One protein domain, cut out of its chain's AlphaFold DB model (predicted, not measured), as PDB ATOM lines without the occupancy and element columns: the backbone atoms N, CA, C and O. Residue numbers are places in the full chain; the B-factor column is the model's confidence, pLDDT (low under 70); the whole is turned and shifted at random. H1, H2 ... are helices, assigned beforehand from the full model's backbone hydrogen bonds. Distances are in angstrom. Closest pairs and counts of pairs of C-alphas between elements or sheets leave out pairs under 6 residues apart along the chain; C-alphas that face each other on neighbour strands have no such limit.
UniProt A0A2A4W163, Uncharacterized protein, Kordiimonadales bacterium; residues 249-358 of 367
ATOM      1  N   LYS A 249      78.186  59.620 124.391       93.81
ATOM      2  CA  LYS A 249      77.194  60.690 124.186       93.81
ATOM      3  C   LYS A 249      77.792  61.976 123.626       93.81
ATOM      4  O   LYS A 249      77.034  62.879 123.282       93.81
ATOM      5  N   LEU A 250      79.119  62.040 123.503       92.00
ATOM      6  CA  LEU A 250      79.819  63.237 123.066       92.00
ATOM      7  C   LEU A 250      79.466  63.555 121.608       92.00
ATOM      8  O   LEU A 250      79.535  62.696 120.732       92.00
ATOM      9  N   GLN A 251      79.072  64.797 121.360       89.88
ATOM     10  CA  GLN A 251      78.603  65.258 120.060       89.88
ATOM     11  C   GLN A 251      79.761  65.688 119.153       89.88
ATOM     12  O   GLN A 251      80.869  65.990 119.611       89.88
ATOM     13  N   SER A 252      79.472  65.769 117.848       86.56
ATOM     14  CA  SER A 252      80.448  65.986 116.768       86.56
ATOM     15  C   SER A 252      81.459  67.101 117.050       86.56
ATOM     16  O   SER A 252      82.654  66.842 116.990       86.56
ATOM     17  N   ALA A 253      81.031  68.309 117.433       90.06
ATOM     18  CA  ALA A 253      81.962  69.420 117.668       90.06
ATOM     19  C   ALA A 253      83.022  69.094 118.736       90.06
ATOM     20  O   ALA A 253      84.197  69.416 118.592       90.06
ATOM     21  N   SER A 254      82.614  68.420 119.810       94.88
ATOM     22  CA  SER A 254      83.512  68.053 120.906       94.88
ATOM     23  C   SER A 254      84.437  66.887 120.545       94.88
ATOM     24  O   SER A 254      85.596  66.885 120.957       94.88
ATOM     25  N   LEU A 255      83.955  65.934 119.743       94.44
ATOM     26  CA  LEU A 255      84.784  64.878 119.156       94.44
ATOM     27  C   LEU A 255      85.855  65.475 118.226       94.44
ATOM     28  O   LEU A 255      87.033  65.159 118.353       94.44
ATOM     29  N   GLU A 256      85.451  66.378 117.334       95.00
ATOM     30  CA  GLU A 256      86.314  67.076 116.373       95.00
ATOM     31  C   GLU A 256      87.400  67.908 117.050       95.00
ATOM     32  O   GLU A 256      88.559  67.887 116.642       95.00
ATOM     33  N   TYR A 257      87.035  68.630 118.110       97.50
ATOM     34  CA  TYR A 257      87.979  69.404 118.913       97.50
ATOM     35  C   TYR A 257      89.103  68.513 119.450       97.50
ATOM     36  O   TYR A 257      90.285  68.816 119.291       97.50
ATOM     37  N   ARG A 258      88.745  67.357 120.018       98.12
ATOM     38  CA  ARG A 258      89.714  66.395 120.557       98.12
ATOM     39  C   ARG A 258      90.548  65.724 119.463       98.12
ATOM     40  O   ARG A 258      91.753  65.536 119.645       98.12
ATOM     41  N   ALA A 259      89.952  65.377 118.326       97.44
ATOM     42  CA  ALA A 259      90.679  64.803 117.193       97.44
ATOM     43  C   ALA A 259      91.724  65.783 116.633       97.44
ATOM     44  O   ALA A 259      92.891  65.422 116.498       97.44
ATOM     45  N   LYS A 260      91.370  67.059 116.470       98.06
ATOM     46  CA  LYS A 260      92.285  68.110 115.991       98.06
ATOM     47  C   LYS A 260      93.413  68.432 116.961       98.06
ATOM     48  O   LYS A 260      94.560  68.586 116.547       98.06
ATOM     49  N   LEU A 261      93.139  68.472 118.265       98.69
ATOM     50  CA  LEU A 261      94.216  68.564 119.256       98.69
ATOM     51  C   LEU A 261      95.127  67.327 119.218       98.69
ATOM     52  O   LEU A 261      96.326  67.436 119.468       98.69
ATOM     53  N   THR A 262      94.584  66.152 118.883       98.62
ATOM     54  CA  THR A 262      95.390  64.939 118.689       98.62
ATOM     55  C   THR A 262      96.292  65.078 117.463       98.62
ATOM     56  O   THR A 262      97.464  64.721 117.559       98.62
ATOM     57  N   GLU A 263      95.816  65.651 116.354       98.31
ATOM     58  CA  GLU A 263      96.675  65.971 115.205       98.31
ATOM     59  C   GLU A 263      97.836  66.881 115.621       98.31
ATOM     60  O   GLU A 263      99.001  66.525 115.432       98.31
ATOM     61  N   LEU A 264      97.542  68.009 116.278       98.56
ATOM     62  CA  LEU A 264      98.565  68.959 116.730       98.56
ATOM     63  C   LEU A 264      99.567  68.333 117.705       98.56
ATOM     64  O   LEU A 264     100.742  68.673 117.672       98.56
ATOM     65  N   ALA A 265      99.136  67.393 118.550       98.62
ATOM     66  CA  ALA A 265     100.013  66.710 119.498       98.62
ATOM     67  C   ALA A 265     101.062  65.801 118.828       98.62
ATOM     68  O   ALA A 265     102.056  65.460 119.478       98.62
ATOM     69  N   PHE A 266     100.839  65.374 117.581       98.44
ATOM     70  CA  PHE A 266     101.711  64.441 116.860       98.44
ATOM     71  C   PHE A 266     102.327  65.002 115.574       98.44
ATOM     72  O   PHE A 266     103.283  64.401 115.093       98.44
ATOM     73  N   SER A 267     101.813  66.113 115.042       97.50
ATOM     74  CA  SER A 267     102.288  66.699 113.783       97.50
ATOM     75  C   SER A 267     103.660  67.351 113.931       97.50
ATOM     76  O   SER A 267     103.952  67.962 114.959       97.50
ATOM     77  N   GLN A 268     104.477  67.271 112.890       96.06
ATOM     78  CA  GLN A 268     105.804  67.858 112.768       96.06
ATOM     79  C   GLN A 268     105.826  68.772 111.540       96.06
ATOM     80  O   GLN A 268     105.754  69.993 111.671       96.06
ATOM     81  N   GLU A 269     105.853  68.184 110.346       94.25
ATOM     82  CA  GLU A 269     106.011  68.881 109.066       94.25
ATOM     83  C   GLU A 269     104.781  69.735 108.714       94.25
ATOM     84  O   GLU A 269     104.896  70.860 108.225       94.25
ATOM     85  N   THR A 270     103.590  69.227 109.021       94.25
ATOM     86  CA  THR A 270     102.283  69.813 108.685       94.25
ATOM     87  C   THR A 270     101.710  70.701 109.795       94.25
ATOM     88  O   THR A 270     100.688  71.360 109.592       94.25
ATOM     89  N   LEU A 271     102.368  70.775 110.960       96.19
ATOM     90  CA  LEU A 271     101.833  71.385 112.185       96.19
ATOM     91  C   LEU A 271     101.398  72.849 112.001       96.19
ATOM     92  O   LEU A 271     100.273  73.216 112.347       96.19
ATOM     93  N   TYR A 272     102.254  73.693 111.422       93.69
ATOM     94  CA  TYR A 272     101.898  75.095 111.173       93.69
ATOM     95  C   TYR A 272     100.784  75.225 110.126       93.69
ATOM     96  O   TYR A 272      99.887  76.051 110.282       93.69
ATOM     97  N   GLY A 273     100.795  74.375 109.094       91.25
ATOM     98  CA  GLY A 273      99.737  74.335 108.084       91.25
ATOM     99  C   GLY A 273      98.380  73.957 108.681       91.25
ATOM    100  O   GLY A 273      97.366  74.568 108.344       91.25
ATOM    101  N   LEU A 274      98.346  73.006 109.620       93.12
ATOM    102  CA  LEU A 274      97.145  72.639 110.375       93.12
ATOM    103  C   LEU A 274      96.605  73.809 111.199       93.12
ATOM    104  O   LEU A 274      95.426  74.133 111.079       93.12
ATOM    105  N   LEU A 275      97.455  74.494 111.967       93.38
ATOM    106  CA  LEU A 275      97.045  75.664 112.752       93.38
ATOM    107  C   LEU A 275      96.492  76.792 111.877       93.38
ATOM    108  O   LEU A 275      95.452  77.369 112.200       93.38
ATOM    109  N   THR A 276      97.130  77.077 110.740       90.00
ATOM    110  CA  THR A 276      96.617  78.054 109.772       90.00
ATOM    111  C   THR A 276      95.264  77.611 109.208       90.00
ATOM    112  O   THR A 276      94.334  78.418 109.160       90.00
ATOM    113  N   ARG A 277      95.097  76.330 108.845       87.94
ATOM    114  CA  ARG A 277      93.810  75.783 108.373       87.94
ATOM    115  C   ARG A 277      92.710  75.912 109.427       87.94
ATOM    116  O   ARG A 277      91.628  76.404 109.112       87.94
ATOM    117  N   PHE A 278      92.974  75.513 110.670       91.06
ATOM    118  CA  PHE A 278      92.006  75.618 111.765       91.06
ATOM    119  C   PHE A 278      91.628  77.074 112.037       91.06
ATOM    120  O   PHE A 278      90.452  77.379 112.212       91.06
ATOM    121  N   THR A 279      92.596  77.989 111.979       89.44
ATOM    122  CA  THR A 279      92.336  79.421 112.148       89.44
ATOM    123  C   THR A 279      91.441  79.969 111.033       89.44
ATOM    124  O   THR A 279      90.425  80.608 111.303       89.44
ATOM    125  N   ASN A 280      91.770  79.669 109.774       83.25
ATOM    126  CA  ASN A 280      91.063  80.202 108.608       83.25
ATOM    127  C   ASN A 280      89.659  79.619 108.429       83.25
ATOM    128  O   ASN A 280      88.777  80.286 107.889       83.25
ATOM    129  N   HIS A 281      89.450  78.371 108.847       83.06
ATOM    130  CA  HIS A 281      88.183  77.658 108.677       83.06
ATOM    131  C   HIS A 281      87.372  77.562 109.980       83.06
ATOM    132  O   HIS A 281      86.402  76.801 110.042       83.06
ATOM    133  N   GLY A 282      87.772  78.287 111.028       85.06
ATOM    134  CA  GLY A 282      87.052  78.374 112.294       85.06
ATOM    135  C   GLY A 282      85.890  79.365 112.231       85.06
ATOM    136  O   GLY A 282      86.066  80.508 111.814       85.06
ATOM    137  N   VAL A 283      84.705  78.952 112.684       84.94
ATOM    138  CA  VAL A 283      83.519  79.818 112.778       84.94
ATOM    139  C   VAL A 283      82.865  79.656 114.154       84.94
ATOM    140  O   VAL A 283      82.396  78.574 114.501       84.94
ATOM    141  N   ALA A 284      82.824  80.745 114.926       85.81
ATOM    142  CA  ALA A 284      82.422  80.756 116.339       85.81
ATOM    143  C   ALA A 284      80.981  80.289 116.597       85.81
ATOM    144  O   ALA A 284      80.686  79.717 117.643       85.81
ATOM    145  N   ASN A 285      80.079  80.552 115.654       83.38
ATOM    146  CA  ASN A 285      78.647  80.273 115.742       83.38
ATOM    147  C   ASN A 285      78.194  79.202 114.733       83.38
ATOM    148  O   ASN A 285      77.012  79.123 114.393       83.38
ATOM    149  N   ALA A 286      79.125  78.389 114.225       77.06
ATOM    150  CA  ALA A 286      78.782  77.324 113.296       77.06
ATOM    151  C   ALA A 286      77.881  76.273 113.951       77.06
ATOM    152  O   ALA A 286      78.154  75.784 115.045       77.06
ATOM    153  N   GLN A 287      76.852  75.868 113.209       67.50
ATOM    154  CA  GLN A 287      76.007  74.725 113.558       67.50
ATOM    155  C   GLN A 287      76.702  73.381 113.253       67.50
ATOM    156  O   GLN A 287      76.326  72.346 113.794       67.50
ATOM    157  N   GLY A 288      77.729  73.385 112.391       67.12
ATOM    158  CA  GLY A 288      78.520  72.202 112.036       67.12
ATOM    159  C   GLY A 288      79.705  71.956 112.977       67.12
ATOM    160  O   GLY A 288      80.406  72.892 113.367       67.12
ATOM    161  N   GLY A 289      79.976  70.681 113.285       78.31
ATOM    162  CA  GLY A 289      81.007  70.278 114.247       78.31
ATOM    163  C   GLY A 289      82.430  70.714 113.886       78.31
ATOM    164  O   GLY A 289      83.145  71.219 114.750       78.31
ATOM    165  N   HIS A 290      82.831  70.599 112.615       82.38
ATOM    166  CA  HIS A 290      84.199  70.914 112.190       82.38
ATOM    167  C   HIS A 290      84.571  72.392 112.353       82.38
ATOM    168  O   HIS A 290      85.621  72.683 112.924       82.38
ATOM    169  N   HIS A 291      83.740  73.312 111.850       84.25
ATOM    170  CA  HIS A 291      84.023  74.751 111.880       84.25
ATOM    171  C   HIS A 291      84.011  75.308 113.303       84.25
ATOM    172  O   HIS A 291      84.858  76.134 113.645       84.25
ATOM    173  N   LEU A 292      83.094  74.820 114.144       87.94
ATOM    174  CA  LEU A 292      83.067  75.183 115.554       87.94
ATOM    175  C   LEU A 292      84.316  74.657 116.275       87.94
ATOM    176  O   LEU A 292      84.988  75.410 116.974       87.94
ATOM    177  N   ALA A 293      84.684  73.391 116.053       92.31
ATOM    178  CA  ALA A 293      85.896  72.812 116.626       92.31
ATOM    179  C   ALA A 293      87.169  73.548 116.185       92.31
ATOM    180  O   ALA A 293      88.019  73.826 117.019       92.31
ATOM    181  N   ASN A 294      87.281  73.909 114.903       92.12
ATOM    182  CA  ASN A 294      88.386  74.708 114.369       92.12
ATOM    183  C   ASN A 294      88.539  76.036 115.115       92.12
ATOM    184  O   ASN A 294      89.644  76.402 115.509       92.12
ATOM    185  N   TRP A 295      87.418  76.731 115.343       92.75
ATOM    186  CA  TRP A 295      87.412  77.983 116.089       92.75
ATOM    187  C   TRP A 295      87.888  77.784 117.530       92.75
ATOM    188  O   TRP A 295      88.763  78.519 117.981       92.75
ATOM    189  N   HIS A 296      87.368  76.776 118.238       95.19
ATOM    190  CA  HIS A 296      87.782  76.488 119.617       95.19
ATOM    191  C   HIS A 296      89.255  76.076 119.695       95.19
ATOM    192  O   HIS A 296      89.993  76.650 120.483       95.19
ATOM    193  N   VAL A 297      89.729  75.177 118.822       96.56
ATOM    194  CA  VAL A 297      91.150  74.785 118.771       96.56
ATOM    195  C   VAL A 297      92.042  75.999 118.534       96.56
ATOM    196  O   VAL A 297      93.009  76.188 119.264       96.56
ATOM    197  N   ALA A 298      91.729  76.846 117.550       93.88
ATOM    198  CA  ALA A 298      92.548  78.017 117.253       93.88
ATOM    199  C   ALA A 298      92.611  78.997 118.438       93.88
ATOM    200  O   ALA A 298      93.687  79.499 118.759       93.88
ATOM    201  N   ASN A 299      91.488  79.274 119.108       93.00
ATOM    202  CA  ASN A 299      91.469  80.223 120.225       93.00
ATOM    203  C   ASN A 299      92.078  79.647 121.506       93.00
ATOM    204  O   ASN A 299      92.884  80.329 122.138       93.00
ATOM    205  N   ASP A 300      91.797  78.390 121.838       95.69
ATOM    206  CA  ASP A 300      92.375  77.738 123.013       95.69
ATOM    207  C   ASP A 300      93.890  77.562 122.866       95.69
ATOM    208  O   ASP A 300      94.632  77.762 123.827       95.69
ATOM    209  N   MET A 301      94.381  77.255 121.658       96.44
ATOM    210  CA  MET A 301      95.821  77.190 121.382       96.44
ATOM    211  C   MET A 301      96.487  78.564 121.489       96.44
ATOM    212  O   MET A 301      97.567  78.658 122.072       96.44
ATOM    213  N   LYS A 302      95.858  79.640 120.983       93.19
ATOM    214  CA  LYS A 302      96.362  81.013 121.179       93.19
ATOM    215  C   LYS A 302      96.472  81.352 122.663       93.19
ATOM    216  O   LYS A 302      97.521  81.823 123.096       93.19
ATOM    217  N   ALA A 303      95.428  81.058 123.440       92.44
ATOM    218  CA  ALA A 303      95.411  81.300 124.879       92.44
ATOM    219  C   ALA A 303      96.487  80.479 125.611       92.44
ATOM    220  O   ALA A 303      97.271  81.033 126.379       92.44
ATOM    221  N   ALA A 304      96.588  79.175 125.326       95.31
ATOM    222  CA  ALA A 304      97.567  78.281 125.946       95.31
ATOM    223  C   ALA A 304      99.024  78.666 125.634       95.31
ATOM    224  O   ALA A 304      99.911  78.430 126.450       95.31
ATOM    225  N   LEU A 305      99.270  79.267 124.467       94.38
ATOM    226  CA  LEU A 305     100.591  79.728 124.027       94.38
ATOM    227  C   LEU A 305     100.840  81.216 124.307       94.38
ATOM    228  O   LEU A 305     101.867  81.749 123.872       94.38
ATOM    229  N   MET A 306      99.920  81.885 125.012       90.44
ATOM    230  CA  MET A 306      99.983  83.316 125.330       90.44
ATOM    231  C   MET A 306     100.248  84.178 124.085       90.44
ATOM    232  O   MET A 306     101.088  85.077 124.096       90.44
ATOM    233  N   LEU A 307      99.581  83.851 122.976       86.88
ATOM    234  CA  LEU A 307      99.625  84.636 121.748       86.88
ATOM    235  C   LEU A 307      98.542  85.714 121.834       86.88
ATOM    236  O   LEU A 307      97.359  85.447 121.619       86.88
ATOM    237  N   ASN A 308      98.954  86.932 122.184       66.81
ATOM    238  CA  ASN A 308      98.072  88.093 122.244       66.81
ATOM    239  C   ASN A 308      97.775  88.566 120.828       66.81
ATOM    240  O   ASN A 308      98.606  89.276 120.291       66.81
ATOM    241  N   ASN A 309      96.640  88.169 120.252       63.41
ATOM    242  CA  ASN A 309      96.061  88.748 119.033       63.41
ATOM    243  C   ASN A 309      94.584  88.302 118.910       63.41
ATOM    244  O   ASN A 309      94.239  87.397 118.136       63.41
ATOM    245  N   GLU A 310      93.689  88.874 119.720       55.44
ATOM    246  CA  GLU A 310      92.249  88.635 119.553       55.44
ATOM    247  C   GLU A 310      91.810  89.032 118.132       55.44
ATOM    248  O   GLU A 310      92.197  90.074 117.616       55.44
ATOM    249  N   GLY A 311      91.055  88.161 117.456       56.03
ATOM    250  CA  GLY A 311      90.577  88.398 116.085       56.03
ATOM    251  C   GLY A 311      91.566  88.113 114.943       56.03
ATOM    252  O   GLY A 311      91.134  88.059 113.790       56.03
ATOM    253  N   ASP A 312      92.847  87.855 115.219       65.94
ATOM    254  CA  ASP A 312      93.835  87.589 114.165       65.94
ATOM    255  C   ASP A 312      93.646  86.204 113.530       65.94
ATOM    256  O   ASP A 312      93.596  85.167 114.207       65.94
ATOM    257  N   ARG A 313      93.519  86.211 112.198       65.50
ATOM    258  CA  ARG A 313      93.383  85.018 111.354       65.50
ATOM    259  C   ARG A 313      94.729  84.440 110.917       65.50
ATOM    260  O   ARG A 313      94.765  83.336 110.382       65.50
ATOM    261  N   ASN A 314      95.827  85.145 111.171       68.94
ATOM    262  CA  ASN A 314      97.182  84.675 110.931       68.94
ATOM    263  C   ASN A 314      98.092  84.903 112.154       68.94
ATOM    264  O   ASN A 314      99.060  85.661 112.063       68.94
ATOM    265  N   PRO A 315      97.819  84.225 113.287       74.31
ATOM    266  CA  PRO A 315      98.665  84.315 114.468       74.31
ATOM    267  C   PRO A 315     100.097  83.931 114.121       74.31
ATOM    268  O   PRO A 315     100.328  83.073 113.262       74.31
ATOM    269  N   ALA A 316     101.059  84.496 114.848       83.69
ATOM    270  CA  ALA A 316     102.472  84.170 114.711       83.69
ATOM    271  C   ALA A 316     102.796  82.774 115.286       83.69
ATOM    272  O   ALA A 316     103.625  82.609 116.174       83.69
ATOM    273  N   TRP A 317     102.126  81.731 114.782       90.38
ATOM    274  CA  TRP A 317     102.297  80.341 115.205       90.38
ATOM    275  C   TRP A 317     103.761  79.911 115.150       90.38
ATOM    276  O   TRP A 317     104.222  79.181 116.022       90.38
ATOM    277  N   LYS A 318     104.491  80.404 114.144       90.44
ATOM    278  CA  LYS A 318     105.909  80.119 113.912       90.44
ATOM    279  C   LYS A 318     106.849  80.727 114.962       90.44
ATOM    280  O   LYS A 318     108.001  80.312 115.011       90.44
ATOM    281  N   ASP A 319     106.363  81.618 115.825       92.00
ATOM    282  CA  ASP A 319     107.130  82.150 116.962       92.00
ATOM    283  C   ASP A 319     107.188  81.156 118.134       92.00
ATOM    284  O   ASP A 319     107.914  81.366 119.106       92.00
ATOM    285  N   ARG A 320     106.414  80.064 118.063       94.44
ATOM    286  CA  ARG A 320     106.451  78.952 119.015       94.44
ATOM    287  C   ARG A 320     107.083  77.731 118.364       94.44
ATOM    288  O   ARG A 320     106.808  77.398 117.206       94.44
ATOM    289  N   SER A 321     107.914  77.035 119.130       97.00
ATOM    290  CA  SER A 321     108.497  75.771 118.700       97.00
ATOM    291  C   SER A 321     107.420  74.693 118.549       97.00
ATOM    292  O   SER A 321     106.392  74.701 119.232       97.00
ATOM    293  N   ILE A 322     107.690  73.712 117.686       97.25
ATOM    294  CA  ILE A 322     106.829  72.535 117.507       97.25
ATOM    295  C   ILE A 322     106.533  71.861 118.858       97.25
ATOM    296  O   ILE A 322     105.388  71.511 119.136       97.25
ATOM    297  N   LEU A 323     107.542  71.731 119.725       98.12
ATOM    298  CA  LEU A 323     107.397  71.080 121.028       98.12
ATOM    299  C   LEU A 323     106.462  71.855 121.971       98.12
ATOM    300  O   LEU A 323     105.648  71.239 122.659       98.12
ATOM    301  N   GLU A 324     106.541  73.188 122.001       97.88
ATOM    302  CA  GLU A 324     105.622  74.019 122.794       97.88
ATOM    303  C   GLU A 324     104.173  73.839 122.333       97.88
ATOM    304  O   GLU A 324     103.284  73.624 123.157       97.88
ATOM    305  N   ILE A 325     103.943  73.843 121.017       98.12
ATOM    306  CA  ILE A 325     102.615  73.647 120.423       98.12
ATOM    307  C   ILE A 325     102.080  72.245 120.748       98.12
ATOM    308  O   ILE A 325     100.948  72.100 121.210       98.12
ATOM    309  N   GLN A 326     102.897  71.205 120.577       98.62
ATOM    310  CA  GLN A 326     102.514  69.830 120.904       98.62
ATOM    311  C   GLN A 326     102.172  69.667 122.389       98.62
ATOM    312  O   GLN A 326     101.198  68.991 122.733       98.62
ATOM    313  N   ASN A 327     102.947  70.287 123.281       98.56
ATOM    314  CA  ASN A 327     102.694  70.247 124.719       98.56
ATOM    315  C   ASN A 327     101.406  70.984 125.095       98.56
ATOM    316  O   ASN A 327     100.627  70.458 125.894       98.56
ATOM    317  N   ALA A 328     101.139  72.143 124.485       98.56
ATOM    318  CA  ALA A 328      99.882  72.865 124.662       98.56
ATOM    319  C   ALA A 328      98.681  72.020 124.202       98.56
ATOM    320  O   ALA A 328      97.731  71.843 124.964       98.56
ATOM    321  N   ALA A 329      98.756  71.391 123.025       98.69
ATOM    322  CA  ALA A 329      97.691  70.523 122.522       98.69
ATOM    323  C   ALA A 329      97.432  69.313 123.444       98.69
ATOM    324  O   ALA A 329      96.285  68.989 123.762       98.69
ATOM    325  N   ARG A 330      98.497  68.674 123.954       98.69
ATOM    326  CA  ARG A 330      98.397  67.587 124.950       98.69
ATOM    327  C   ARG A 330      97.784  68.064 126.265       98.69
ATOM    328  O   ARG A 330      97.041  67.310 126.895       98.69
ATOM    329  N   HIS A 331      98.099  69.283 126.695       98.44
ATOM    330  CA  HIS A 331      97.522  69.873 127.898       98.44
ATOM    331  C   HIS A 331      96.018  70.126 127.734       98.44
ATOM    332  O   HIS A 331      95.240  69.672 128.572       98.44
ATOM    333  N   LEU A 332      95.600  70.750 126.629       98.56
ATOM    334  CA  LEU A 332      94.188  70.983 126.310       98.56
ATOM    335  C   LEU A 332      93.400  69.667 126.199       98.56
ATOM    336  O   LEU A 332      92.293  69.560 126.726       98.56
ATOM    337  N   LEU A 333      93.990  68.614 125.620       97.94
ATOM    338  CA  LEU A 333      93.377  67.280 125.613       97.94
ATOM    339  C   LEU A 333      93.116  66.750 127.026       97.94
ATOM    340  O   LEU A 333      92.005  66.305 127.312       97.94
ATOM    341  N   LYS A 334      94.092  66.857 127.935       97.94
ATOM    342  CA  LYS A 334      93.918  66.451 129.340       97.94
ATOM    343  C   LYS A 334      92.848  67.280 130.054       97.94
ATOM    344  O   LYS A 334      92.057  66.730 130.818       97.94
ATOM    345  N   GLN A 335      92.791  68.587 129.798       97.94
ATOM    346  CA  GLN A 335      91.730  69.445 130.332       97.94
ATOM    347  C   GLN A 335      90.351  69.025 129.809       97.94
ATOM    348  O   GLN A 335      89.387  68.987 130.572       97.94
ATOM    349  N   SER A 336      90.261  68.644 128.533       97.31
ATOM    350  CA  SER A 336      89.015  68.153 127.945       97.31
ATOM    351  C   SER A 336      88.557  66.832 128.575       97.31
ATOM    352  O   SER A 336      87.379  66.705 128.902       97.31
ATOM    353  N   ASP A 337      89.473  65.889 128.848       96.56
ATOM    354  CA  ASP A 337      89.156  64.657 129.589       96.56
ATOM    355  C   ASP A 337      88.596  64.985 130.980       96.56
ATOM    356  O   ASP A 337      87.585  64.413 131.394       96.56
ATOM    357  N   LYS A 338      89.220  65.939 131.687       96.94
ATOM    358  CA  LYS A 338      88.748  66.396 132.998       96.94
ATOM    359  C   LYS A 338      87.348  67.004 132.911       96.94
ATOM    360  O   LYS A 338      86.479  66.608 133.679       96.94
ATOM    361  N   LYS A 339      87.101  67.900 131.952       96.75
ATOM    362  CA  LYS A 339      85.786  68.529 131.754       96.75
ATOM    363  C   LYS A 339      84.695  67.493 131.464       96.75
ATOM    364  O   LYS A 339      83.612  67.578 132.031       96.75
ATOM    365  N   ILE A 340      84.985  66.487 130.636       97.06
ATOM    366  CA  ILE A 340      84.049  65.383 130.366       97.06
ATOM    367  C   ILE A 340      83.821  64.527 131.620       97.06
ATOM    368  O   ILE A 340      82.698  64.096 131.878       97.06
ATOM    369  N   SER A 341      84.870  64.260 132.401       95.12
ATOM    370  CA  SER A 341      84.759  63.523 133.663       95.12
ATOM    371  C   SER A 341      83.865  64.252 134.664       95.12
ATOM    372  O   SER A 341      82.966  63.631 135.226       95.12
ATOM    373  N   ASP A 342      84.068  65.559 134.837       96.62
ATOM    374  CA  ASP A 342      83.304  66.398 135.765       96.62
ATOM    375  C   ASP A 342      81.813  66.486 135.358       96.62
ATOM    376  O   ASP A 342      80.938  66.538 136.218       96.62
ATOM    377  N   LEU A 343      81.503  66.415 134.054       94.56
ATOM    378  CA  LEU A 343      80.134  66.342 133.509       94.56
ATOM    379  C   LEU A 343      79.529  64.923 133.510       94.56
ATOM    380  O   LEU A 343      78.350  64.751 133.204       94.56
ATOM    381  N   GLY A 344      80.326  63.900 133.819       94.50
ATOM    382  CA  GLY A 344      79.955  62.491 133.712       94.50
ATOM    383  C   GLY A 344      80.241  61.909 132.325       94.50
ATOM    384  O   GLY A 344      79.502  62.113 131.362       94.50
ATOM    385  N   SER A 345      81.266  61.059 132.231       91.25
ATOM    386  CA  SER A 345      81.784  60.530 130.954       91.25
ATOM    387  C   SER A 345      80.784  59.746 130.094       91.25
ATOM    388  O   SER A 345      81.018  59.557 128.904       91.25
ATOM    389  N   LYS A 346      79.683  59.255 130.672       94.06
ATOM    390  CA  LYS A 346      78.648  58.496 129.949       94.06
ATOM    391  C   LYS A 346      77.438  59.331 129.537       94.06
ATOM    392  O   LYS A 346      76.588  58.806 128.824       94.06
ATOM    393  N   VAL A 347      77.369  60.591 129.960       93.25
ATOM    394  CA  VAL A 347      76.226  61.484 129.709       93.25
ATOM    395  C   VAL A 347      76.629  62.831 129.120       93.25
ATOM    396  O   VAL A 347      75.785  63.478 128.517       93.25
ATOM    397  N   ALA A 348      77.892  63.244 129.245       93.69
ATOM    398  CA  ALA A 348      78.376  64.493 128.674       93.69
ATOM    399  C   ALA A 348      78.188  64.519 127.149       93.69
ATOM    400  O   ALA A 348      78.750  63.693 126.425       93.69
ATOM    401  N   GLU A 349      77.415  65.493 126.672       92.31
ATOM    402  CA  GLU A 349      77.144  65.677 125.244       92.31
ATOM    403  C   GLU A 349      78.081  66.708 124.610       92.31
ATOM    404  O   GLU A 349      78.507  66.547 123.469       92.31
ATOM    405  N   HIS A 350      78.476  67.742 125.356       92.44
ATOM    406  CA  HIS A 350      79.266  68.853 124.831       92.44
ATOM    407  C   HIS A 350      80.314  69.335 125.837       92.44
ATOM    408  O   HIS A 350      80.054  69.422 127.035       92.44
ATOM    409  N   ILE A 351      81.488  69.708 125.328       94.12
ATOM    410  CA  ILE A 351      82.521  70.456 126.063       94.12
ATOM    411  C   ILE A 351      82.909  71.771 125.391       94.12
ATOM    412  O   ILE A 351      83.598  72.584 126.007       94.12
ATOM    413  N   ILE A 352      82.443  71.995 124.169       92.81
ATOM    414  CA  ILE A 352      82.544  73.266 123.460       92.81
ATOM    415  C   ILE A 352      81.166  73.629 122.905       92.81
ATOM    416  O   ILE A 352      80.376  72.740 122.575       92.81
ATOM    417  N   HIS A 353      80.883  74.926 122.818       89.62
ATOM    418  CA  HIS A 353      79.574  75.455 122.431       89.62
ATOM    419  C   HIS A 353      79.730  76.622 121.446       89.62
ATOM    420  O   HIS A 353      80.767  77.293 121.479       89.62
ATOM    421  N   PRO A 354      78.728  76.882 120.585       85.88
ATOM    422  CA  PRO A 354      78.673  78.110 119.804       85.88
ATOM    423  C   PRO A 354      78.759  79.341 120.709       85.88
ATOM    424  O   PRO A 354      78.139  79.376 121.774       85.88
ATOM    425  N   VAL A 355      79.507  80.355 120.282       83.19
ATOM    426  CA  VAL A 355      79.548  81.646 120.981       83.19
ATOM    427  C   VAL A 355      78.254  82.405 120.683       83.19
ATOM    428  O   VAL A 355      77.858  82.515 119.521       83.19
ATOM    429  N   SER A 356      77.574  82.907 121.718       71.38
ATOM    430  CA  SER A 356      76.355  83.704 121.554       71.38
ATOM    431  C   SER A 356      76.649  85.023 120.828       71.38
ATOM    432  O   SER A 356      77.704  85.632 121.001       71.38
ATOM    433  N   THR A 357      75.693  85.495 120.024       55.84
ATOM    434  CA  THR A 357      75.807  86.746 119.251       55.84
ATOM    435  C   THR A 357      76.003  87.988 120.129       55.84
ATOM    436  O   THR A 357      76.634  88.946 119.691       55.84
ATOM    437  N   GLU A 358      75.537  87.969 121.381       47.84
ATOM    438  CA  GLU A 358      75.741  89.063 122.348       47.84
ATOM    439  C   GLU A 358      77.208  89.195 122.791       47.84
ATOM    440  O   GLU A 358      77.707  90.308 122.947       47.84
TER     441      GLU A 358
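Overview. This is residues 249 to 358 of the 367 residues of an uncharacterized protein of Kordiimonadales bacterium (UniProt A0A2A4W163). Picture a compact cluster of four helices in which the longest, H4, runs back beside H1, while H3 slants between H2 and H4, starting by the first turn of H1 and ending by H4. The long link, residues 305 to 321, loops out from the end of H3 before H4 begins, and the stretch after H4, residues 343 to 358, folds back past the starts of H1 and H3. The printed part has 110 residues with four named helices, in the order H1, H2, H3, H4, and no named strand; its class is all helix. The whole is compact, with a radius of gyration of the C-alphas of 13.5 A, and spans 39 by 30 by 21 A.

Along the chain. Find C-alpha 252 at (80.448, 65.986, 116.768); from there H1 runs through residues 252 to 266, 21.3 A from first to last C-alpha. Next look at residues 271 to 280 for H2, 14.4 A long. H3, residues 289 to 304, begins with C-alpha 289 at (81.007, 70.278, 114.247) and is 21.8 A long. H4, residues 322 to 342, is 30.4 A long and ends with C-alpha 342 at (83.304, 66.398, 135.765).

Arrangement. Begin with H1, which with H3 is a hub, each touching three helices. H1 and H2 form a helical hairpin but only just touch, with 3 pairs of C-alphas within 8 A; H1 touches H2 with residue 264 alone, and the C-alphas of Leu 264 and Leu 271 are the closest pair, 6.1 A apart. Their tilt is a shallow 29 degrees, opposite ways. H1 touches H3 at a steep tilt of 49 degrees, the same way, and the closest C-alphas are those of Ala 253 and Gly 289, 3.7 A apart. H1 touches H4 at a shallow tilt of 34 degrees, only just short of steep, opposite ways; the closest C-alphas, of Ala 265 and Gln 326, are 4.2 A apart. Look at residues 294 to 298 of H3, with which alone it touches H2, at a steep tilt of 64 degrees, opposite ways: the closest C-alphas are those of Phe 278 and Asn 294, 4.6 A apart. Residues 300 to 304 of H3 touch residues 325 to 332 of H4 at a steep tilt of 65 degrees, with the C-alphas of Ala 304 and Ala 328 closest at 6.0 A. H2 and H4 are close but not clearly touching, the C-alphas of Leu 271 and Ile 322 being closest at 7.4 A. The helix packing is part aligned, part crossed: 2 of the 5 touching pairs are at a shallow tilt. In H1, H2, H3 and H4 every O i to N i+4 pair is within hydrogen-bond range.

Size, cuts and confidence. The two C-alphas farthest apart are those of Asp 319 and Val 347, 39.3 A. The printed part has no cut. The link from H1 to H2 is tight, that from H2 to H3 short, and that from H3 to H4 long, with 17 residues. Read the B-factor column: the mean pLDDT of the printed part is 89.6, and residues 287 to 288, 308 to 314 and 357 to 358 are under 70.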